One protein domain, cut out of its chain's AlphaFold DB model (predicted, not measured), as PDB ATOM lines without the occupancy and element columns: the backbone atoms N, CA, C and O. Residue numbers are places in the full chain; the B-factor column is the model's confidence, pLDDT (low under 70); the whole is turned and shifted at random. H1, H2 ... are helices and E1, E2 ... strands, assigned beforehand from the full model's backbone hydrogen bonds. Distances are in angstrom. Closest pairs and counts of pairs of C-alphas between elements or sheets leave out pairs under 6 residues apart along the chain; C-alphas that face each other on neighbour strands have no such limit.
ATOM      1  N   ALA A  98     -49.970 -37.023  40.559       94.56
ATOM      2  CA  ALA A  98     -49.119 -38.170  40.264       94.56
ATOM      3  C   ALA A  98     -49.532 -38.911  38.980       94.56
ATOM      4  O   ALA A  98     -48.665 -39.351  38.231       94.56
ATOM      5  N   ASN A  99     -50.831 -39.063  38.714       92.88
ATOM      6  CA  ASN A  99     -51.304 -39.697  37.484       92.88
ATOM      7  C   ASN A  99     -51.161 -38.784  36.263       92.88
ATOM      8  O   ASN A  99     -50.801 -39.291  35.206       92.88
ATOM      9  N   VAL A 100     -51.332 -37.468  36.418       94.00
ATOM     10  CA  VAL A 100     -51.067 -36.477  35.360       94.00
ATOM     11  C   VAL A 100     -49.591 -36.491  34.957       94.00
ATOM     12  O   VAL A 100     -49.272 -36.613  33.778       94.00
ATOM     13  N   VAL A 101     -48.675 -36.460  35.927       96.88
ATOM     14  CA  VAL A 101     -47.230 -36.533  35.657       96.88
ATOM     15  C   VAL A 101     -46.861 -37.864  34.996       96.88
ATOM     16  O   VAL A 101     -46.157 -37.872  33.991       96.88
ATOM     17  N   ARG A 102     -47.399 -38.996  35.472       95.44
ATOM     18  CA  ARG A 102     -47.195 -40.306  34.818       95.44
ATOM     19  C   ARG A 102     -47.752 -40.355  33.397       95.44
ATOM     20  O   ARG A 102     -47.154 -41.016  32.555       95.44
ATOM     21  N   ALA A 103     -48.884 -39.700  33.140       95.38
ATOM     22  CA  ALA A 103     -49.433 -39.581  31.798       95.38
ATOM     23  C   ALA A 103     -48.464 -38.804  30.899       95.38
ATOM     24  O   ALA A 103     -48.147 -39.288  29.821       95.38
ATOM     25  N   SER A 104     -47.917 -37.676  31.369       96.38
ATOM     26  CA  SER A 104     -46.932 -36.877  30.621       96.38
ATOM     27  C   SER A 104     -45.669 -37.680  30.286       96.38
ATOM     28  O   SER A 104     -45.236 -37.705  29.137       96.38
ATOM     29  N   GLU A 105     -45.130 -38.430  31.253       95.69
ATOM     30  CA  GLU A 105     -43.997 -39.342  31.032       95.69
ATOM     31  C   GLU A 105     -44.300 -40.417  29.985       95.69
ATOM     32  O   GLU A 105     -43.452 -40.738  29.149       95.69
ATOM     33  N   ALA A 106     -45.507 -40.980  30.041       95.31
ATOM     34  CA  ALA A 106     -45.940 -41.990  29.098       95.31
ATOM     35  C   ALA A 106     -46.079 -41.398  27.690       95.31
ATOM     36  O   ALA A 106     -45.486 -41.942  26.764       95.31
ATOM     37  N   MET A 107     -46.772 -40.263  27.535       93.81
ATOM     38  CA  MET A 107     -46.931 -39.565  26.252       93.81
ATOM     39  C   MET A 107     -45.580 -39.205  25.632       93.81
ATOM     40  O   MET A 107     -45.342 -39.519  24.468       93.81
ATOM     41  N   ALA A 108     -44.668 -38.627  26.425       94.06
ATOM     42  CA  ALA A 108     -43.321 -38.308  25.970       94.06
ATOM     43  C   ALA A 108     -42.635 -39.560  25.418       94.06
ATOM     44  O   ALA A 108     -42.248 -39.588  24.255       94.06
ATOM     45  N   ARG A 109     -42.572 -40.644  26.200       94.38
ATOM     46  CA  ARG A 109     -41.911 -41.883  25.770       94.38
ATOM     47  C   ARG A 109     -42.607 -42.575  24.596       94.38
ATOM     48  O   ARG A 109     -41.928 -43.242  23.820       94.38
ATOM     49  N   LEU A 110     -43.925 -42.462  24.447       93.94
ATOM     50  CA  LEU A 110     -44.615 -42.978  23.264       93.94
ATOM     51  C   LEU A 110     -44.154 -42.255  21.997       93.94
ATOM     52  O   LEU A 110     -43.773 -42.931  21.042       93.94
ATOM     53  N   ALA A 111     -44.070 -40.921  22.034       92.25
ATOM     54  CA  ALA A 111     -43.512 -40.131  20.939       92.25
ATOM     55  C   ALA A 111     -42.050 -40.515  20.655       92.25
ATOM     56  O   ALA A 111     -41.635 -40.623  19.504       92.25
ATOM     57  N   GLU A 112     -41.267 -40.824  21.695       92.31
ATOM     58  CA  GLU A 112     -39.893 -41.302  21.520       92.31
ATOM     59  C   GLU A 112     -39.800 -42.648  20.801       92.31
ATOM     60  O   GLU A 112     -38.817 -42.929  20.111       92.31
ATOM     61  N   LEU A 113     -40.799 -43.500  21.016       93.44
ATOM     62  CA  LEU A 113     -40.849 -44.833  20.457       93.44
ATOM     63  C   LEU A 113     -41.554 -44.861  19.101       93.44
ATOM     64  O   LEU A 113     -41.332 -45.836  18.392       93.44
ATOM     65  N   GLY A 114     -42.362 -43.869  18.726       93.94
ATOM     66  CA  GLY A 114     -43.180 -43.868  17.505       93.94
ATOM     67  C   GLY A 114     -44.502 -44.618  17.686       93.94
ATOM     68  O   GLY A 114     -44.763 -45.613  16.993       93.94
ATOM     69  N   TRP A 115     -45.250 -44.232  18.718       94.81
ATOM     70  CA  TRP A 115     -46.604 -44.697  18.997       94.81
ATOM     71  C   TRP A 115     -47.521 -43.498  19.231       94.81
ATOM     72  O   TRP A 115     -47.295 -42.740  20.174       94.81
ATOM     73  N   THR A 116     -48.614 -43.411  18.484       93.00
ATOM     74  CA  THR A 116     -49.706 -42.478  18.772       93.00
ATOM     75  C   THR A 116     -50.789 -43.173  19.606       93.00
ATOM     76  O   THR A 116     -51.351 -44.190  19.183       93.00
ATOM     77  N   PRO A 117     -51.122 -42.677  20.810       92.12
ATOM     78  CA  PRO A 117     -52.241 -43.203  21.576       92.12
ATOM     79  C   PRO A 117     -53.576 -42.819  20.925       92.12
ATOM     80  O   PRO A 117     -53.798 -41.675  20.553       92.12
ATOM     81  N   LEU A 118     -54.500 -43.777  20.838       89.31
ATOM     82  CA  LEU A 118     -55.850 -43.551  20.300       89.31
ATOM     83  C   LEU A 118     -56.877 -43.222  21.394       89.31
ATOM     84  O   LEU A 118     -58.037 -42.962  21.097       89.31
ATOM     85  N   ARG A 119     -56.454 -43.260  22.664       85.38
ATOM     86  CA  ARG A 119     -57.233 -42.840  23.836       85.38
ATOM     87  C   ARG A 119     -56.334 -42.200  24.889       85.38
ATOM     88  O   ARG A 119     -55.124 -42.419  24.868       85.38
ATOM     89  N   GLY A 120     -56.918 -41.503  25.863       87.88
ATOM     90  CA  GLY A 120     -56.191 -40.986  27.026       87.88
ATOM     91  C   GLY A 120     -55.465 -42.076  27.826       87.88
ATOM     92  O   GLY A 120     -55.854 -43.250  27.796       87.88
ATOM     93  N   TYR A 121     -54.417 -41.682  28.556       91.81
ATOM     94  CA  TYR A 121     -53.567 -42.591  29.331       91.81
ATOM     95  C   TYR A 121     -54.389 -43.358  30.380       91.81
ATOM     96  O   TYR A 121     -54.887 -42.738  31.317       91.81
ATOM     97  N   PRO A 122     -54.520 -44.695  30.284       89.44
ATOM     98  CA  PRO A 122     -55.395 -45.467  31.168       89.44
ATOM     99  C   PRO A 122     -54.710 -45.930  32.462       89.44
ATOM    100  O   PRO A 122     -55.333 -46.579  33.296       89.44
ATOM    101  N   GLY A 123     -53.422 -45.630  32.640       89.88
ATOM    102  CA  GLY A 123     -52.591 -46.197  33.701       89.88
ATOM    103  C   GLY A 123     -51.592 -47.234  33.180       89.88
ATOM    104  O   GLY A 123     -51.717 -47.763  32.077       89.88
ATOM    105  N   ALA A 124     -50.565 -47.522  33.985       88.88
ATOM    106  CA  ALA A 124     -49.387 -48.252  33.514       88.88
ATOM    107  C   ALA A 124     -49.677 -49.705  33.112       88.88
ATOM    108  O   ALA A 124     -49.187 -50.171  32.085       88.88
ATOM    109  N   ASP A 125     -50.484 -50.395  33.915       85.75
ATOM    110  CA  ASP A 125     -50.828 -51.807  33.724       85.75
ATOM    111  C   ASP A 125     -52.165 -52.001  33.001       85.75
ATOM    112  O   ASP A 125     -52.686 -53.117  32.961       85.75
ATOM    113  N   GLN A 126     -52.719 -50.929  32.428       85.00
ATOM    114  CA  GLN A 126     -53.960 -50.991  31.674       85.00
ATOM    115  C   GLN A 126     -53.694 -51.103  30.170       85.00
ATOM    116  O   GLN A 126     -52.717 -50.536  29.667       85.00
ATOM    117  N   PRO A 127     -54.538 -51.843  29.431       86.44
ATOM    118  CA  PRO A 127     -54.463 -51.890  27.980       86.44
ATOM    119  C   PRO A 127     -54.720 -50.505  27.405       86.44
ATOM    120  O   PRO A 127     -55.701 -49.846  27.734       86.44
ATOM    121  N   TRP A 128     -53.836 -50.079  26.520       89.94
ATOM    122  CA  TRP A 128     -53.882 -48.770  25.909       89.94
ATOM    123  C   TRP A 128     -53.892 -48.945  24.396       89.94
ATOM    124  O   TRP A 128     -52.964 -49.517  23.818       89.94
ATOM    125  N   ARG A 129     -55.002 -48.535  23.775       89.50
ATOM    126  CA  ARG A 129     -55.186 -48.584  22.325       89.50
ATOM    127  C   ARG A 129     -54.265 -47.553  21.674       89.50
ATOM    128  O   ARG A 129     -54.284 -46.385  22.057       89.50
ATOM    129  N   MET A 130     -53.454 -48.002  20.727       91.38
ATOM    130  CA  MET A 130     -52.434 -47.197  20.057       91.38
ATOM    131  C   MET A 130     -52.377 -47.525  18.572       91.38
ATOM    132  O   MET A 130     -52.782 -48.614  18.157       91.38
ATOM    133  N   GLU A 131     -51.801 -46.605  17.816       94.00
ATOM    134  CA  GLU A 131     -51.378 -46.759  16.435       94.00
ATOM    135  C   GLU A 131     -49.847 -46.723  16.347       94.00
ATOM    136  O   GLU A 131     -49.184 -46.006  17.094       94.00
ATOM    137  N   CYS A 132     -49.268 -47.542  15.471       94.88
ATOM    138  CA  CYS A 132     -47.841 -47.529  15.193       94.88
ATOM    139  C   CYS A 132     -47.523 -46.556  14.055       94.88
ATOM    140  O   CYS A 132     -47.796 -46.860  12.896       94.88
ATOM    141  N   ASP A 133     -46.782 -45.495  14.353       93.75
ATOM    142  CA  ASP A 133     -46.424 -44.429  13.399       93.75
ATOM    143  C   ASP A 133     -45.553 -44.932  12.234       93.75
ATOM    144  O   ASP A 133     -45.315 -44.254  11.237       93.75
ATOM    145  N   PHE A 134     -45.020 -46.148  12.352       94.12
ATOM    146  CA  PHE A 134     -44.133 -46.722  11.351       94.12
ATOM    147  C   PHE A 134     -44.871 -47.451  10.234       94.12
ATOM    148  O   PHE A 134     -44.287 -47.597   9.160       94.12
ATOM    149  N   CYS A 135     -46.091 -47.929  10.487       93.06
ATOM    150  CA  CYS A 135     -46.840 -48.767   9.545       93.06
ATOM    151  C   CYS A 135     -48.372 -48.670   9.666       93.06
ATOM    152  O   CYS A 135     -49.068 -49.385   8.956       93.06
ATOM    153  N   GLY A 136     -48.905 -47.842  10.570       92.38
ATOM    154  CA  GLY A 136     -50.344 -47.655  10.785       92.38
ATOM    155  C   GLY A 136     -51.040 -48.782  11.554       92.38
ATOM    156  O   GLY A 136     -52.257 -48.751  11.716       92.38
ATOM    157  N   TRP A 137     -50.312 -49.798  12.036       94.06
ATOM    158  CA  TRP A 137     -50.928 -50.887  12.800       94.06
ATOM    159  C   TRP A 137     -51.589 -50.360  14.073       94.06
ATOM    160  O   TRP A 137     -50.944 -49.670  14.860       94.06
ATOM    161  N   GLN A 138     -52.835 -50.766  14.314       93.56
ATOM    162  CA  GLN A 138     -53.568 -50.429  15.527       93.56
ATOM    163  C   GLN A 138     -53.766 -51.649  16.422       93.56
ATOM    164  O   GLN A 138     -54.109 -52.739  15.965       93.56
ATOM    165  N   GLY A 139     -53.618 -51.449  17.728       89.31
ATOM    166  CA  GLY A 139     -53.929 -52.476  18.711       89.31
ATOM    167  C   GLY A 139     -53.603 -52.055  20.134       89.31
ATOM    168  O   GLY A 139     -53.376 -50.882  20.425       89.31
ATOM    169  N   PHE A 140     -53.607 -53.024  21.047       89.94
ATOM    170  CA  PHE A 140     -53.377 -52.763  22.467       89.94
ATOM    171  C   PHE A 140     -51.913 -52.933  22.858       89.94
ATOM    172  O   PHE A 140     -51.287 -53.953  22.561       89.94
ATOM    173  N   ARG A 141     -51.400 -51.971  23.628       91.00
ATOM    174  CA  ARG A 141     -50.116 -52.052  24.332       91.00
ATOM    175  C   ARG A 141     -50.275 -51.670  25.794       91.00
ATOM    176  O   ARG A 141     -51.279 -51.100  26.193       91.00
ATOM    177  N   PHE A 142     -49.280 -52.018  26.599       90.94
ATOM    178  CA  PHE A 142     -49.225 -51.653  28.010       90.94
ATOM    179  C   PHE A 142     -48.064 -50.693  28.209       90.94
ATOM    180  O   PHE A 142     -46.938 -50.998  27.800       90.94
ATOM    181  N   TRP A 143     -48.315 -49.560  28.863       91.50
ATOM    182  CA  TRP A 143     -47.250 -48.615  29.187       91.50
ATOM    183  C   TRP A 143     -46.165 -49.273  30.050       91.50
ATOM    184  O   TRP A 143     -44.976 -49.070  29.810       91.50
ATOM    185  N   SER A 144     -46.548 -50.157  30.977       89.06
ATOM    186  CA  SER A 144     -45.599 -50.895  31.810       89.06
ATOM    187  C   SER A 144     -44.637 -51.784  31.024       89.06
ATOM    188  O   SER A 144     -43.539 -52.042  31.513       89.06
ATOM    189  N   HIS A 145     -44.991 -52.196  29.804       90.81
ATOM    190  CA  HIS A 145     -44.077 -52.899  28.908       90.81
ATOM    191  C   HIS A 145     -43.251 -51.946  28.038       90.81
ATOM    192  O   HIS A 145     -42.083 -52.219  27.779       90.81
ATOM    193  N   LEU A 146     -43.843 -50.847  27.565       92.19
ATOM    194  CA  LEU A 146     -43.168 -49.900  26.668       92.19
ATOM    195  C   LEU A 146     -42.094 -49.069  27.377       92.19
ATOM    196  O   LEU A 146     -41.068 -48.761  26.777       92.19
ATOM    197  N   ARG A 147     -42.294 -48.755  28.660       91.06
ATOM    198  CA  ARG A 147     -41.316 -48.025  29.480       91.06
ATOM    199  C   ARG A 147     -40.072 -48.842  29.853       91.06
ATOM    200  O   ARG A 147     -39.114 -48.277  30.370       91.06
ATOM    201  N   GLY A 148     -40.101 -50.156  29.629       87.44
ATOM    202  CA  GLY A 148     -39.089 -51.087  30.120       87.44
ATOM    203  C   GLY A 148     -39.273 -51.482  31.587       87.44
ATOM    204  O   GLY A 148     -40.149 -50.979  32.299       87.44
ATOM    205  N   ARG A 149     -38.465 -52.440  32.045       82.81
ATOM    206  CA  ARG A 149     -38.519 -52.961  33.419       82.81
ATOM    207  C   ARG A 149     -37.330 -52.416  34.201       82.81
ATOM    208  O   ARG A 149     -36.220 -52.382  33.691       82.81
ATOM    209  N   ASN A 150     -37.557 -52.010  35.451       79.31
ATOM    210  CA  ASN A 150     -36.499 -51.550  36.362       79.31
ATOM    211  C   ASN A 150     -35.610 -50.424  35.790       79.31
ATOM    212  O   ASN A 150     -34.445 -50.324  36.149       79.31
ATOM    213  N   GLY A 151     -36.151 -49.587  34.899       71.00
ATOM    214  CA  GLY A 151     -35.410 -48.463  34.319       71.00
ATOM    215  C   GLY A 151     -34.462 -48.823  33.174       71.00
ATOM    216  O   GLY A 151     -33.743 -47.941  32.726       71.00
ATOM    217  N   ASP A 152     -34.488 -50.060  32.653       84.56
ATOM    218  CA  ASP A 152     -33.675 -50.443  31.485       84.56
ATOM    219  C   ASP A 152     -34.057 -49.664  30.211       84.56
ATOM    220  O   ASP A 152     -33.273 -49.572  29.271       84.56
ATOM    221  N   GLY A 153     -35.266 -49.095  30.173       83.94
ATOM    222  CA  GLY A 153     -35.785 -48.349  29.031       83.94
ATOM    223  C   GLY A 153     -36.061 -49.222  27.805       83.94
ATOM    224  O   GLY A 153     -36.388 -48.675  26.752       83.94
ATOM    225  N   ILE A 154     -35.957 -50.551  27.918       87.31
ATOM    226  CA  ILE A 154     -36.075 -51.486  26.796       87.31
ATOM    227  C   ILE A 154     -37.541 -51.925  26.662       87.31
ATOM    228  O   ILE A 154     -38.034 -52.669  27.518       87.31
ATOM    229  N   PRO A 155     -38.257 -51.529  25.589       88.81
ATOM    230  CA  PRO A 155     -39.650 -51.912  25.402       88.81
ATOM    231  C   PRO A 155     -39.816 -53.426  25.274       88.81
ATOM    232  O   PRO A 155     -38.986 -54.110  24.668       88.81
ATOM    233  N   ARG A 156     -40.928 -53.950  25.799       86.50
ATOM    234  CA  ARG A 156     -41.294 -55.366  25.656       86.50
ATOM    235  C   ARG A 156     -42.670 -55.561  24.987       86.50
ATOM    236  O   ARG A 156     -43.564 -54.717  25.129       86.50
ATOM    237  N   PRO A 157     -42.876 -56.663  24.242       83.00
ATOM    238  CA  PRO A 157     -41.838 -57.544  23.681       83.00
ATOM    239  C   PRO A 157     -40.863 -56.789  22.749       83.00
ATOM    240  O   PRO A 157     -41.138 -55.653  22.366       83.00
ATOM    241  N   ILE A 158     -39.710 -57.403  22.434       79.25
ATOM    242  CA  ILE A 158     -38.685 -56.816  21.539       79.25
ATOM    243  C   ILE A 158     -39.277 -56.569  20.145       79.25
ATOM    244  O   ILE A 158     -39.005 -55.555  19.500       79.25
ATOM    245  N   SER A 159     -40.124 -57.489  19.677       84.00
ATOM    246  CA  SER A 159     -40.971 -57.247  18.517       84.00
ATOM    247  C   SER A 159     -42.024 -56.193  18.865       84.00
ATOM    248  O   SER A 159     -42.691 -56.268  19.893       84.00
ATOM    249  N   ARG A 160     -42.198 -55.186  18.001       89.06
ATOM    250  CA  ARG A 160     -43.234 -54.167  18.209       89.06
ATOM    251  C   ARG A 160     -44.615 -54.815  18.116       89.06
ATOM    252  O   ARG A 160     -45.328 -54.845  19.104       89.06
ATOM    253  N   HIS A 161     -44.986 -55.365  16.974       91.12
ATOM    254  CA  HIS A 161     -46.243 -56.091  16.779       91.12
ATOM    255  C   HIS A 161     -46.081 -57.053  15.589       91.12
ATOM    256  O   HIS A 161     -45.099 -56.924  14.847       91.12
ATOM    257  N   PRO A 162     -46.997 -58.019  15.395       87.00
ATOM    258  CA  PRO A 162     -46.983 -58.882  14.215       87.00
ATOM    259  C   PRO A 162     -47.030 -58.054  12.925       87.00
ATOM    260  O   PRO A 162     -47.784 -57.084  12.848       87.00
ATOM    261  N   GLY A 163     -46.205 -58.408  11.938       88.62
ATOM    262  CA  GLY A 163     -46.164 -57.722  10.639       88.62
ATOM    263  C   GLY A 163     -45.554 -56.313  10.648       88.62
ATOM    264  O   GLY A 163     -45.724 -55.577   9.685       88.62
ATOM    265  N   CYS A 164     -44.864 -55.905  11.720       92.00
ATOM    266  CA  CYS A 164     -44.142 -54.627  11.737       92.00
ATOM    267  C   CYS A 164     -42.917 -54.650  10.805       92.00
ATOM    268  O   CYS A 164     -42.412 -55.717  10.454       92.00
ATOM    269  N   LEU A 165     -42.385 -53.463  10.492       89.69
ATOM    270  CA  LEU A 165     -41.141 -53.292   9.732       89.69
ATOM    271  C   LEU A 165     -39.984 -54.123  10.321       89.69
ATOM    272  O   LEU A 165     -39.937 -54.286  11.546       89.69
ATOM    273  N   PRO A 166     -39.021 -54.589   9.504       90.00
ATOM    274  CA  PRO A 166     -37.803 -55.255   9.970       90.00
ATOM    275  C   PRO A 166     -37.009 -54.437  10.997       90.00
ATOM    276  O   PRO A 166     -37.112 -53.215  11.068       90.00
ATOM    277  N   ALA A 167     -36.187 -55.107  11.812       87.44
ATOM    278  CA  ALA A 167     -35.476 -54.461  12.922       87.44
ATOM    279  C   ALA A 167     -34.596 -53.279  12.495       87.44
ATOM    280  O   ALA A 167     -34.661 -52.234  13.137       87.44
ATOM    281  N   ALA A 168     -33.850 -53.423  11.398       89.06
ATOM    282  CA  ALA A 168     -32.982 -52.370  10.878       89.06
ATOM    283  C   ALA A 168     -33.766 -51.103  10.483       89.06
ATOM    284  O   ALA A 168     -33.368 -49.994  10.833       89.06
ATOM    285  N   ASP A 169     -34.916 -51.260   9.826       92.25
ATOM    286  CA  ASP A 169     -35.739 -50.125   9.390       92.25
ATOM    287  C   ASP A 169     -36.425 -49.430  10.567       92.25
ATOM    288  O   ASP A 169     -36.568 -48.206  10.583       92.25
ATOM    289  N   ARG A 170     -36.804 -50.196  11.599       90.44
ATOM    290  CA  ARG A 170     -37.318 -49.625  12.850       90.44
ATOM    291  C   ARG A 170     -36.265 -48.770  13.546       90.44
ATOM    292  O   ARG A 170     -36.617 -47.697  14.022       90.44
ATOM    293  N   SER A 171     -35.009 -49.221  13.598       89.19
ATOM    294  CA  SER A 171     -33.918 -48.445  14.202       89.19
ATOM    295  C   SER A 171     -33.743 -47.100  13.499       89.19
ATOM    296  O   SER A 171     -33.788 -46.072  14.166       89.19
ATOM    297  N   LYS A 172     -33.712 -47.087  12.160       93.19
ATOM    298  CA  LYS A 172     -33.635 -45.846  11.368       93.19
ATOM    299  C   LYS A 172     -34.791 -44.882  11.657       93.19
ATOM    300  O   LYS A 172     -34.577 -43.683  11.806       93.19
ATOM    301  N   LYS A 173     -36.027 -45.389  11.765       94.12
ATOM    302  CA  LYS A 173     -37.185 -44.541  12.106       94.12
ATOM    303  C   LYS A 173     -37.097 -43.976  13.528       94.12
ATOM    304  O   LYS A 173     -37.445 -42.819  13.736       94.12
ATOM    305  N   ILE A 174     -36.623 -44.759  14.499       92.56
ATOM    306  CA  ILE A 174     -36.415 -44.285  15.878       92.56
ATOM    307  C   ILE A 174     -35.312 -43.217  15.931       92.56
ATOM    308  O   ILE A 174     -35.477 -42.213  16.620       92.56
ATOM    309  N   GLU A 175     -34.221 -43.397  15.188       93.50
ATOM    310  CA  GLU A 175     -33.150 -42.400  15.055       93.50
ATOM    311  C   GLU A 175     -33.676 -41.093  14.449       93.50
ATOM    312  O   GLU A 175     -33.411 -40.019  14.987       93.50
ATOM    313  N   ALA A 176     -34.502 -41.175  13.402       93.12
ATOM    314  CA  ALA A 176     -35.148 -40.005  12.810       93.12
ATOM    315  C   ALA A 176     -36.064 -39.278  13.813       93.12
ATOM    316  O   ALA A 176     -36.015 -38.052  13.916       93.12
ATOM    317  N   LEU A 177     -36.853 -40.019  14.602       91.62
ATOM    318  CA  LEU A 177     -37.664 -39.435  15.676       91.62
ATOM    319  C   LEU A 177     -36.800 -38.756  16.738       91.62
ATOM    320  O   LEU A 177     -37.164 -37.688  17.216       91.62
ATOM    321  N   ALA A 178     -35.674 -39.359  17.127       89.56
ATOM    322  CA  ALA A 178     -34.752 -38.764  18.089       89.56
ATOM    323  C   ALA A 178     -34.143 -37.457  17.558       89.56
ATOM    324  O   ALA A 178     -34.101 -36.475  18.296       89.56
ATOM    325  N   ALA A 179     -33.750 -37.422  16.281       89.12
ATOM    326  CA  ALA A 179     -33.209 -36.231  15.627       89.12
ATOM    327  C   ALA A 179     -34.237 -35.090  15.497       89.12
ATOM    328  O   ALA A 179     -33.863 -33.921  15.534       89.12
ATOM    329  N   ALA A 180     -35.528 -35.411  15.375       85.94
ATOM    330  CA  ALA A 180     -36.601 -34.421  15.278       85.94
ATOM    331  C   ALA A 180     -36.994 -33.782  16.626       85.94
ATOM    332  O   ALA A 180     -37.744 -32.799  16.644       85.94
ATOM    333  N   ARG A 181     -36.526 -34.320  17.762       85.94
ATOM    334  CA  ARG A 181     -36.864 -33.784  19.091       85.94
ATOM    335  C   ARG A 181     -36.240 -32.414  19.294       85.94
ATOM    336  O   ARG A 181     -35.096 -32.166  18.922       85.94
ATOM    337  N   LYS A 182     -36.984 -31.540  19.966       86.19
ATOM    338  CA  LYS A 182     -36.504 -30.217  20.363       86.19
ATOM    339  C   LYS A 182     -36.540 -30.110  21.876       86.19
ATOM    340  O   LYS A 182     -37.488 -30.549  22.511       86.19
ATOM    341  N   PHE A 183     -35.541 -29.464  22.461       84.31
ATOM    342  CA  PHE A 183     -35.537 -29.160  23.897       84.31
ATOM    343  C   PHE A 183     -36.312 -27.880  24.242       84.31
ATOM    344  O   PHE A 183     -36.324 -27.461  25.392       84.31
ATOM    345  N   VAL A 184     -36.966 -27.268  23.251       88.69
ATOM    346  CA  VAL A 184     -37.735 -26.029  23.391       88.69
ATOM    347  C   VAL A 184     -39.115 -26.227  22.773       88.69
ATOM    348  O   VAL A 184     -39.241 -26.803  21.685       88.69
ATOM    349  N   CYS A 185     -40.154 -25.771  23.474       89.88
ATOM    350  CA  CYS A 185     -41.513 -25.767  22.948       89.88
ATOM    351  C   CYS A 185     -41.612 -24.760  21.793       89.88
ATOM    352  O   CYS A 185     -41.284 -23.592  21.955       89.88
ATOM    353  N   THR A 186     -42.063 -25.230  20.630       91.00
ATOM    354  CA  THR A 186     -42.298 -24.394  19.432       91.00
ATOM    355  C   THR A 186     -43.751 -24.479  18.960       91.00
ATOM    356  O   THR A 186     -44.045 -24.173  17.812       91.00
ATOM    357  N   CYS A 187     -44.645 -24.952  19.831       88.62
ATOM    358  CA  CYS A 187     -46.073 -25.055  19.554       88.62
ATOM    359  C   CYS A 187     -46.753 -23.688  19.710       88.62
ATOM    360  O   CYS A 187     -46.328 -22.888  20.543       88.62
ATOM    361  N   ASP A 188     -47.851 -23.473  18.982       89.81
ATOM    362  CA  ASP A 188     -48.700 -22.280  19.142       89.81
ATOM    363  C   ASP A 188     -49.351 -22.228  20.527       89.81
ATOM    364  O   ASP A 188     -49.567 -21.164  21.104       89.81
ATOM    365  N   PHE A 189     -49.662 -23.406  21.071       88.88
ATOM    366  CA  PHE A 189     -50.138 -23.558  22.432       88.88
ATOM    367  C   PHE A 189     -48.948 -23.664  23.394       88.88
ATOM    368  O   PHE A 189     -48.006 -24.431  23.163       88.88
ATOM    369  N   TRP A 190     -48.982 -22.889  24.476       93.38
ATOM    370  CA  TRP A 190     -47.905 -22.875  25.460       93.38
ATOM    371  C   TRP A 190     -47.867 -24.185  26.258       93.38
ATOM    372  O   TRP A 190     -48.899 -24.734  26.634       93.38
ATOM    373  N   HIS A 191     -46.656 -24.680  26.519       94.38
ATOM    374  CA  HIS A 191     -46.424 -25.856  27.350       94.38
ATOM    375  C   HIS A 191     -45.300 -25.553  28.352       94.38
ATOM    376  O   HIS A 191     -44.253 -25.052  27.928       94.38
ATOM    377  N   PRO A 192     -45.437 -25.922  29.638       96.44
ATOM    378  CA  PRO A 192     -44.379 -25.727  30.619       96.44
ATOM    379  C   PRO A 192     -43.199 -26.647  30.293       96.44
ATOM    380  O   PRO A 192     -43.376 -27.848  30.087       96.44
ATOM    381  N   THR A 193     -41.980 -26.116  30.231       95.62
ATOM    382  CA  THR A 193     -40.779 -26.922  29.917       95.62
ATOM    383  C   THR A 193     -39.674 -26.769  30.951       95.62
ATOM    384  O   THR A 193     -38.863 -27.681  31.125       95.62
ATOM    385  N   THR A 194     -39.685 -25.676  31.710       96.31
ATOM    386  CA  THR A 194     -38.782 -25.452  32.839       96.31
ATOM    387  C   THR A 194     -39.374 -25.988  34.145       96.31
ATOM    388  O   THR A 194     -40.583 -26.199  34.273       96.31
ATOM    389  N   LEU A 195     -38.515 -26.197  35.146       96.94
ATOM    390  CA  LEU A 195     -38.932 -26.670  36.469       96.94
ATOM    391  C   LEU A 195     -39.951 -25.731  37.129       96.94
ATOM    392  O   LEU A 195     -40.938 -26.203  37.690       96.94
ATOM    393  N   TRP A 196     -39.715 -24.421  37.060       96.50
ATOM    394  CA  TRP A 196     -40.572 -23.415  37.687       96.50
ATOM    395  C   TRP A 196     -41.958 -23.362  37.031       96.50
ATOM    396  O   TRP A 196     -42.961 -23.495  37.729       96.50
ATOM    397  N   GLU A 197     -42.019 -23.308  35.696       97.06
ATOM    398  CA  GLU A 197     -43.290 -23.358  34.955       97.06
ATOM    399  C   GLU A 197     -44.082 -24.628  35.290       97.06
ATOM    400  O   GLU A 197     -45.289 -24.580  35.526       97.06
ATOM    401  N   CYS A 198     -43.401 -25.777  35.359       97.62
ATOM    402  CA  CYS A 198     -44.027 -27.050  35.709       97.62
ATOM    403  C   CYS A 198     -44.580 -27.046  37.141       97.62
ATOM    404  O   CYS A 198     -45.680 -27.548  37.371       97.62
ATOM    405  N   GLN A 199     -43.847 -26.486  38.108       97.12
ATOM    406  CA  GLN A 199     -44.319 -26.357  39.490       97.12
ATOM    407  C   GLN A 199     -45.571 -25.488  39.578       97.12
ATOM    408  O   GLN A 199     -46.536 -25.881  40.235       97.12
ATOM    409  N   ASP A 200     -45.573 -24.333  38.919       96.19
ATOM    410  CA  ASP A 200     -46.705 -23.413  38.978       96.19
ATOM    411  C   ASP A 200     -47.930 -23.976  38.252       96.19
ATOM    412  O   ASP A 200     -49.034 -23.923  38.794       96.19
ATOM    413  N   THR A 201     -47.729 -24.663  37.123       96.19
ATOM    414  CA  THR A 201     -48.802 -25.396  36.431       96.19
ATOM    415  C   THR A 201     -49.404 -26.485  37.328       96.19
ATOM    416  O   THR A 201     -50.625 -26.603  37.433       96.19
ATOM    417  N   LEU A 202     -48.579 -27.277  38.031       95.69
ATOM    418  CA  LEU A 202     -49.075 -28.330  38.927       95.69
ATOM    419  C   LEU A 202     -49.833 -27.769  40.137       95.69
ATOM    420  O   LEU A 202     -50.852 -28.348  40.522       95.69
ATOM    421  N   LYS A 203     -49.386 -26.649  40.719       93.75
ATOM    422  CA  LYS A 203     -50.118 -25.956  41.795       93.75
ATOM    423  C   LYS A 203     -51.457 -25.416  41.301       93.75
ATOM    424  O   LYS A 203     -52.470 -25.609  41.970       93.75
ATOM    425  N   ALA A 204     -51.475 -24.781  40.129       92.56
ATOM    426  CA  ALA A 204     -52.695 -24.255  39.531       92.56
ATOM    427  C   ALA A 204     -53.697 -25.383  39.234       92.56
ATOM    428  O   ALA A 204     -54.869 -25.293  39.601       92.56
ATOM    429  N   LEU A 205     -53.214 -26.506  38.695       91.50
ATOM    430  CA  LEU A 205     -54.017 -27.708  38.488       91.50
ATOM    431  C   LEU A 205     -54.540 -28.302  39.805       91.50
ATOM    432  O   LEU A 205     -55.685 -28.749  39.872       91.50
ATOM    433  N   GLN A 206     -53.728 -28.309  40.865       89.94
ATOM    434  CA  GLN A 206     -54.142 -28.777  42.189       89.94
ATOM    435  C   GLN A 206     -55.245 -27.904  42.792       89.94
ATOM    436  O   GLN A 206     -56.174 -28.443  43.394       89.94
ATOM    437  N   ALA A 207     -55.162 -26.585  42.611       86.62
ATOM    438  CA  ALA A 207     -56.190 -25.646  43.042       86.62
ATOM    439  C   ALA A 207     -57.489 -25.825  42.235       86.62
ATOM    440  O   ALA A 207     -58.568 -25.896  42.822       86.62
ATOM    441  N   ALA A 208     -57.378 -25.995  40.912       82.38
ATOM    442  CA  ALA A 208     -58.511 -26.223  40.011       82.38
ATOM    443  C   ALA A 208     -59.212 -27.577  40.238       82.38
ATOM    444  O   ALA A 208     -60.415 -27.693  40.019       82.38
ATOM    445  N   ARG A 209     -58.490 -28.599  40.734       67.94
ATOM    446  CA  ARG A 209     -58.993 -29.969  40.978       67.94
ATOM    447  C   ARG A 209     -60.255 -30.042  41.843       67.94
ATOM    448  O   ARG A 209     -60.946 -31.060  41.787       67.94
ATOM    449  N   LYS A 210     -60.569 -29.013  42.638       58.38
ATOM    450  CA  LYS A 210     -61.847 -28.957  43.364       58.38
ATOM    451  C   LYS A 210     -63.066 -29.027  42.424       58.38
ATOM    452  O   LYS A 210     -64.121 -29.447  42.878       58.38
ATOM    453  N   GLU A 211     -62.906 -28.742  41.128       54.69
ATOM    454  CA  GLU A 211     -63.958 -28.814  40.108       54.69
ATOM    455  C   GLU A 211     -63.453 -29.575  38.856       54.69
ATOM    456  O   GLU A 211     -62.944 -28.998  37.890       54.69
ATOM    457  N   TYR A 212     -63.559 -30.911  38.895       52.69
ATOM    458  CA  TYR A 212     -62.951 -31.879  37.959       52.69
ATOM    459  C   TYR A 212     -63.305 -31.686  36.467       52.69
ATOM    460  O   TYR A 212     -62.563 -32.139  35.596       52.69
ATOM    461  N   GLU A 213     -64.388 -30.976  36.152       62.84
ATOM    462  CA  GLU A 213     -64.905 -30.844  34.781       62.84
ATOM    463  C   GLU A 213     -64.873 -29.416  34.224       62.84
ATOM    464  O   GLU A 213     -65.446 -29.139  33.167       62.84
ATOM    465  N   THR A 214     -64.165 -28.504  34.890       74.19
ATOM    466  CA  THR A 214     -64.042 -27.127  34.406       74.19
ATOM    467  C   THR A 214     -63.192 -27.037  33.143       74.19
ATOM    468  O   THR A 214     -62.252 -27.809  32.918       74.19
ATOM    469  N   LEU A 215     -63.501 -26.033  32.318       80.44
ATOM    470  CA  LEU A 215     -62.667 -25.639  31.183       80.44
ATOM    471  C   LEU A 215     -61.209 -25.419  31.619       80.44
ATOM    472  O   LEU A 215     -60.293 -25.866  30.936       80.44
ATOM    473  N   THR A 216     -61.007 -24.835  32.802       84.50
ATOM    474  CA  THR A 216     -59.699 -24.585  33.414       84.50
ATOM    475  C   THR A 216     -58.884 -25.867  33.600       84.50
ATOM    476  O   THR A 216     -57.742 -25.944  33.150       84.50
ATOM    477  N   THR A 217     -59.472 -26.916  34.187       83.56
ATOM    478  CA  THR A 217     -58.791 -28.214  34.344       83.56
ATOM    479  C   THR A 217     -58.404 -28.805  32.986       83.56
ATOM    480  O   THR A 217     -57.293 -29.311  32.824       83.56
ATOM    481  N   LYS A 218     -59.284 -28.704  31.981       83.69
ATOM    482  CA  LYS A 218     -59.003 -29.189  30.619       83.69
ATOM    483  C   LYS A 218     -57.862 -28.416  29.949       83.69
ATOM    484  O   LYS A 218     -57.057 -29.037  29.259       83.69
ATOM    485  N   MET A 219     -57.763 -27.107  30.178       87.38
ATOM    486  CA  MET A 219     -56.668 -26.277  29.661       87.38
ATOM    487  C   MET A 219     -55.321 -26.690  30.254       87.38
ATOM    488  O   MET A 219     -54.405 -26.995  29.499       87.38
ATOM    489  N   TYR A 220     -55.219 -26.841  31.576       91.19
ATOM    490  CA  TYR A 220     -53.978 -27.316  32.202       91.19
ATOM    491  C   TYR A 220     -53.596 -28.737  31.770       91.19
ATOM    492  O   TYR A 220     -52.422 -29.050  31.584       91.19
ATOM    493  N   LEU A 221     -54.579 -29.624  31.578       90.31
ATOM    494  CA  LEU A 221     -54.300 -30.950  31.028       90.31
ATOM    495  C   LEU A 221     -53.767 -30.877  29.600       90.31
ATOM    496  O   LEU A 221     -52.862 -31.640  29.272       90.31
ATOM    497  N   ARG A 222     -54.280 -29.956  28.781       90.69
ATOM    498  CA  ARG A 222     -53.758 -29.699  27.440       90.69
ATOM    499  C   ARG A 222     -52.305 -29.227  27.493       90.69
ATOM    500  O   ARG A 222     -51.463 -29.851  26.861       90.69
ATOM    501  N   GLU A 223     -51.988 -28.245  28.336       92.44
ATOM    502  CA  GLU A 223     -50.615 -27.735  28.526       92.44
ATOM    503  C   GLU A 223     -49.625 -28.845  28.912       92.44
ATOM    504  O   GLU A 223     -48.460 -28.834  28.519       92.44
ATOM    505  N   ILE A 224     -50.078 -29.837  29.680       94.50
ATOM    506  CA  ILE A 224     -49.217 -30.917  30.165       94.50
ATOM    507  C   ILE A 224     -49.130 -32.091  29.173       94.50
ATOM    508  O   ILE A 224     -48.047 -32.671  29.001       94.50
ATOM    509  N   LEU A 225     -50.251 -32.473  28.556       92.56
ATOM    510  CA  LEU A 225     -50.435 -33.770  27.890       92.56
ATOM    511  C   LEU A 225     -50.606 -33.690  26.371       92.56
ATOM    512  O   LEU A 225     -50.563 -34.740  25.730       92.56
ATOM    513  N   GLU A 226     -50.772 -32.501  25.787       89.31
ATOM    514  CA  GLU A 226     -50.797 -32.333  24.331       89.31
ATOM    515  C   GLU A 226     -49.424 -32.639  23.711       89.31
ATOM    516  O   GLU A 226     -48.362 -32.531  24.344       89.31
ATOM    517  N   GLU A 227     -49.453 -33.094  22.459       86.50
ATOM    518  CA  GLU A 227     -48.254 -33.434  21.705       86.50
ATOM    519  C   GLU A 227     -47.359 -32.203  21.528       86.50
ATOM    520  O   GLU A 227     -47.797 -31.110  21.174       86.50
ATOM    521  N   CYS A 228     -46.068 -32.375  21.800       88.38
ATOM    522  CA  CYS A 228     -45.105 -31.286  21.762       88.38
ATOM    523  C   CYS A 228     -43.706 -31.842  21.468       88.38
ATOM    524  O   CYS A 228     -43.304 -32.816  22.113       88.38
ATOM    525  N   PRO A 229     -42.905 -31.199  20.598       89.06
ATOM    526  CA  PRO A 229     -41.513 -31.591  20.360       89.06
ATOM    527  C   PRO A 229     -40.641 -31.619  21.626       89.06
ATOM    528  O   PRO A 229     -39.657 -32.355  21.668       89.06
ATOM    529  N   ALA A 230     -41.025 -30.844  22.648       92.75
ATOM    530  CA  ALA A 230     -40.373 -30.734  23.953       92.75
ATOM    531  C   ALA A 230     -41.038 -31.583  25.055       92.75
ATOM    532  O   ALA A 230     -40.825 -31.346  26.245       92.75
ATOM    533  N   ALA A 231     -41.841 -32.590  24.694       93.62
ATOM    534  CA  ALA A 231     -42.521 -33.440  25.672       93.62
ATOM    535  C   ALA A 231     -41.551 -34.151  26.636       93.62
ATOM    536  O   ALA A 231     -41.852 -34.255  27.823       93.62
ATOM    537  N   SER A 232     -40.369 -34.588  26.175       93.62
ATOM    538  CA  SER A 232     -39.386 -35.269  27.037       93.62
ATOM    539  C   SER A 232     -38.836 -34.358  28.142       93.62
ATOM    540  O   SER A 232     -38.746 -34.792  29.292       93.62
ATOM    541  N   ILE A 233     -38.507 -33.094  27.830       95.62
ATOM    542  CA  ILE A 233     -38.027 -32.143  28.847       95.62
ATOM    543  C   ILE A 233     -39.162 -31.734  29.791       95.62
ATOM    544  O   ILE A 233     -38.971 -31.744  31.003       95.62
ATOM    545  N   ARG A 234     -40.372 -31.498  29.262       96.62
ATOM    546  CA  ARG A 234     -41.567 -31.232  30.075       96.62
ATOM    547  C   ARG A 234     -41.839 -32.359  31.071       96.62
ATOM    548  O   ARG A 234     -42.016 -32.092  32.255       96.62
ATOM    549  N   ALA A 235     -41.823 -33.616  30.627       96.69
ATOM    550  CA  ALA A 235     -42.051 -34.765  31.500       96.69
ATOM    551  C   ALA A 235     -40.997 -34.873  32.617       96.69
ATOM    552  O   ALA A 235     -41.342 -35.151  33.768       96.69
ATOM    553  N   ALA A 236     -39.722 -34.616  32.304       96.31
ATOM    554  CA  ALA A 236     -38.649 -34.587  33.298       96.31
ATOM    555  C   ALA A 236     -38.843 -33.451  34.321       96.31
ATOM    556  O   ALA A 236     -38.785 -33.697  35.527       96.31
ATOM    557  N   SER A 237     -39.145 -32.239  33.848       97.69
ATOM    558  CA  SER A 237     -39.403 -31.065  34.688       97.69
ATOM    559  C   SER A 237     -40.627 -31.255  35.589       97.69
ATOM    560  O   SER A 237     -40.571 -30.942  36.776       97.69
ATOM    561  N   LEU A 238     -41.711 -31.848  35.076       98.19
ATOM    562  CA  LEU A 238     -42.912 -32.183  35.849       98.19
ATOM    563  C   LEU A 238     -42.648 -33.227  36.939       98.19
ATOM    564  O   LEU A 238     -43.173 -33.106  38.049       98.19
ATOM    565  N   ARG A 239     -41.832 -34.249  36.647       97.69
ATOM    566  CA  ARG A 239     -41.432 -35.255  37.640       97.69
ATOM    567  C   ARG A 239     -40.683 -34.611  38.802       97.69
ATOM    568  O   ARG A 239     -41.014 -34.884  39.958       97.69
ATOM    569  N   GLU A 240     -39.701 -33.763  38.505       97.88
ATOM    570  CA  GLU A 240     -38.922 -33.081  39.543       97.88
ATOM    571  C   GLU A 240     -39.771 -32.048  40.300       97.88
ATOM    572  O   GLU A 240     -39.716 -31.983  41.527       97.88
ATOM    573  N   ALA A 241     -40.648 -31.318  39.604       97.81
ATOM    574  CA  ALA A 241     -41.613 -30.408  40.218       97.81
ATOM    575  C   ALA A 241     -42.493 -31.122  41.255       97.81
ATOM    576  O   ALA A 241     -42.577 -30.686  42.404       97.81
ATOM    577  N   LEU A 242     -43.091 -32.259  40.882       97.44
ATOM    578  CA  LEU A 242     -43.931 -33.049  41.779       97.44
ATOM    579  C   LEU A 242     -43.150 -33.590  42.984       97.44
ATOM    580  O   LEU A 242     -43.691 -33.659  44.088       97.44
ATOM    581  N   LYS A 243     -41.892 -33.997  42.785       96.69
ATOM    582  CA  LYS A 243     -41.016 -34.461  43.868       96.69
ATOM    583  C   LYS A 243     -40.757 -33.347  44.885       96.69
ATOM    584  O   LYS A 243     -40.892 -33.595  46.077       96.69
ATOM    585  N   LEU A 244     -40.448 -32.135  44.421       94.88
ATOM    586  CA  LEU A 244     -40.201 -30.976  45.283       94.88
ATOM    587  C   LEU A 244     -41.459 -30.505  46.022       94.88
ATOM    588  O   LEU A 244     -41.359 -30.094  47.173       94.88
ATOM    589  N   MET A 245     -42.639 -30.592  45.398       92.75
ATOM    590  CA  MET A 245     -43.910 -30.288  46.073       92.75
ATOM    591  C   MET A 245     -44.143 -31.223  47.267       92.75
ATOM    592  O   MET A 245     -44.428 -30.753  48.357       92.75
ATOM    593  N   LYS A 246     -43.910 -32.530  47.093       90.88
ATOM    594  CA  LYS A 246     -44.089 -33.535  48.155       90.88
ATOM    595  C   LYS A 246     -43.093 -33.448  49.312       90.88
ATOM    596  O   LYS A 246     -43.311 -34.091  50.324       90.88
ATOM    597  N   GLN A 247     -41.967 -32.759  49.136       84.19
ATOM    598  CA  GLN A 247     -40.972 -32.571  50.199       84.19
ATOM    599  C   GLN A 247     -41.316 -31.402  51.131       84.19
ATOM    600  O   GLN A 247     -40.666 -31.246  52.159       84.19
ATOM    601  N   LYS A 248     -42.275 -30.553  50.741       68.69
ATOM    602  CA  LYS A 248     -42.702 -29.368  51.496       68.69
ATOM    603  C   LYS A 248     -44.000 -29.583  52.285       68.69
ATOM    604  O   LYS A 248     -44.346 -28.701  53.066       68.69
TER     605      LYS A 248
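What this domain is: This is residues 98 to 248 of the 249 residues of an uncharacterized protein of Streptomyces sp. PBH53 (UniProt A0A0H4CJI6). A small sheet of three strands, E1, E2 and E3, sits beside the last part of helix H1, which runs through the middle of the domain. H6 lies side by side with H1, H5 packs on H1 residues 100 to 107, and H4 packs on H5 and H6, while H3 packs on the last residues of H1. The printed part has 151 residues, in the order H1 E1 E2 E3 H2 H3 H4 H5 H6; the sheet order is E1, E2, E3, antiparallel, and the class is mostly helix. The whole is compact, with a radius of gyration of the C-alphas of 16.0 A, and elongated, spanning 47 by 30 by 30 A.

How they stand to each other: E1, residues 115 to 117, E2, residues 127 to 132, and E3, residues 138 to 142, form a meander, each strand the antiparallel neighbour of the one before. In the hairpin of E1 and E2, N 131 and O 116 are 2.8 A apart; in that of E2 and E3, N 128 and O 141 are 2.8 A apart, both within hydrogen-bond range. H1, residues 98 to 113, is the hub and only grazes the sheet, with residues 106 to 113. H2, residues 143 to 146, is close to H1 but not clearly touching, the closest C-alphas being those of Ala 106 and Trp 143, 6.8 A apart. H3, residues 167 to 179, touches H1 at a steep tilt of 61 degrees, opposite ways, closest at the C-alphas of Leu 113 and Ile 174, 6.4 A. H6, residues 231 to 246, touches H1 at a shallow tilt of 21 degrees, opposite ways, closest at the C-alphas of Ala 108 and Ala 231, 4.9 A. H5, residues 215 to 225, touches H1 with the C-alphas of Ser 104 and Leu 225 closest, 5.4 A. H4, residues 195 to 208, touches H6, closest at the C-alphas of Leu 195 and Ser 237, 4.8 A, and forms a helical hairpin with H5. H1 and H4 are apart. Every O i to N i+4 pair is within hydrogen-bond range in H1, H3, H4, H5 and H6; H2 is too short for one.

Where its parts are: E2 is 15.0 A long from first to last C-alpha and E3 13.3 A. H1 begins at C-alpha 98, (-49.119, -38.170, 40.264), and is 22.5 A long, as is H6, which ends at C-alpha 246, (-44.089, -33.535, 48.155). H4 measures 19.9 A, H3 18.6 A and H5 15.1 A.

The domain as a whole: The C-alphas farthest apart are those of Gly 163 and Lys 248, 49.9 A. The printed part has no cut. The links H2 to H3 and H3 to H4 are long. Residues 210 to 215 stand free. Residues 209 to 213 and residue 248 have pLDDT under 70.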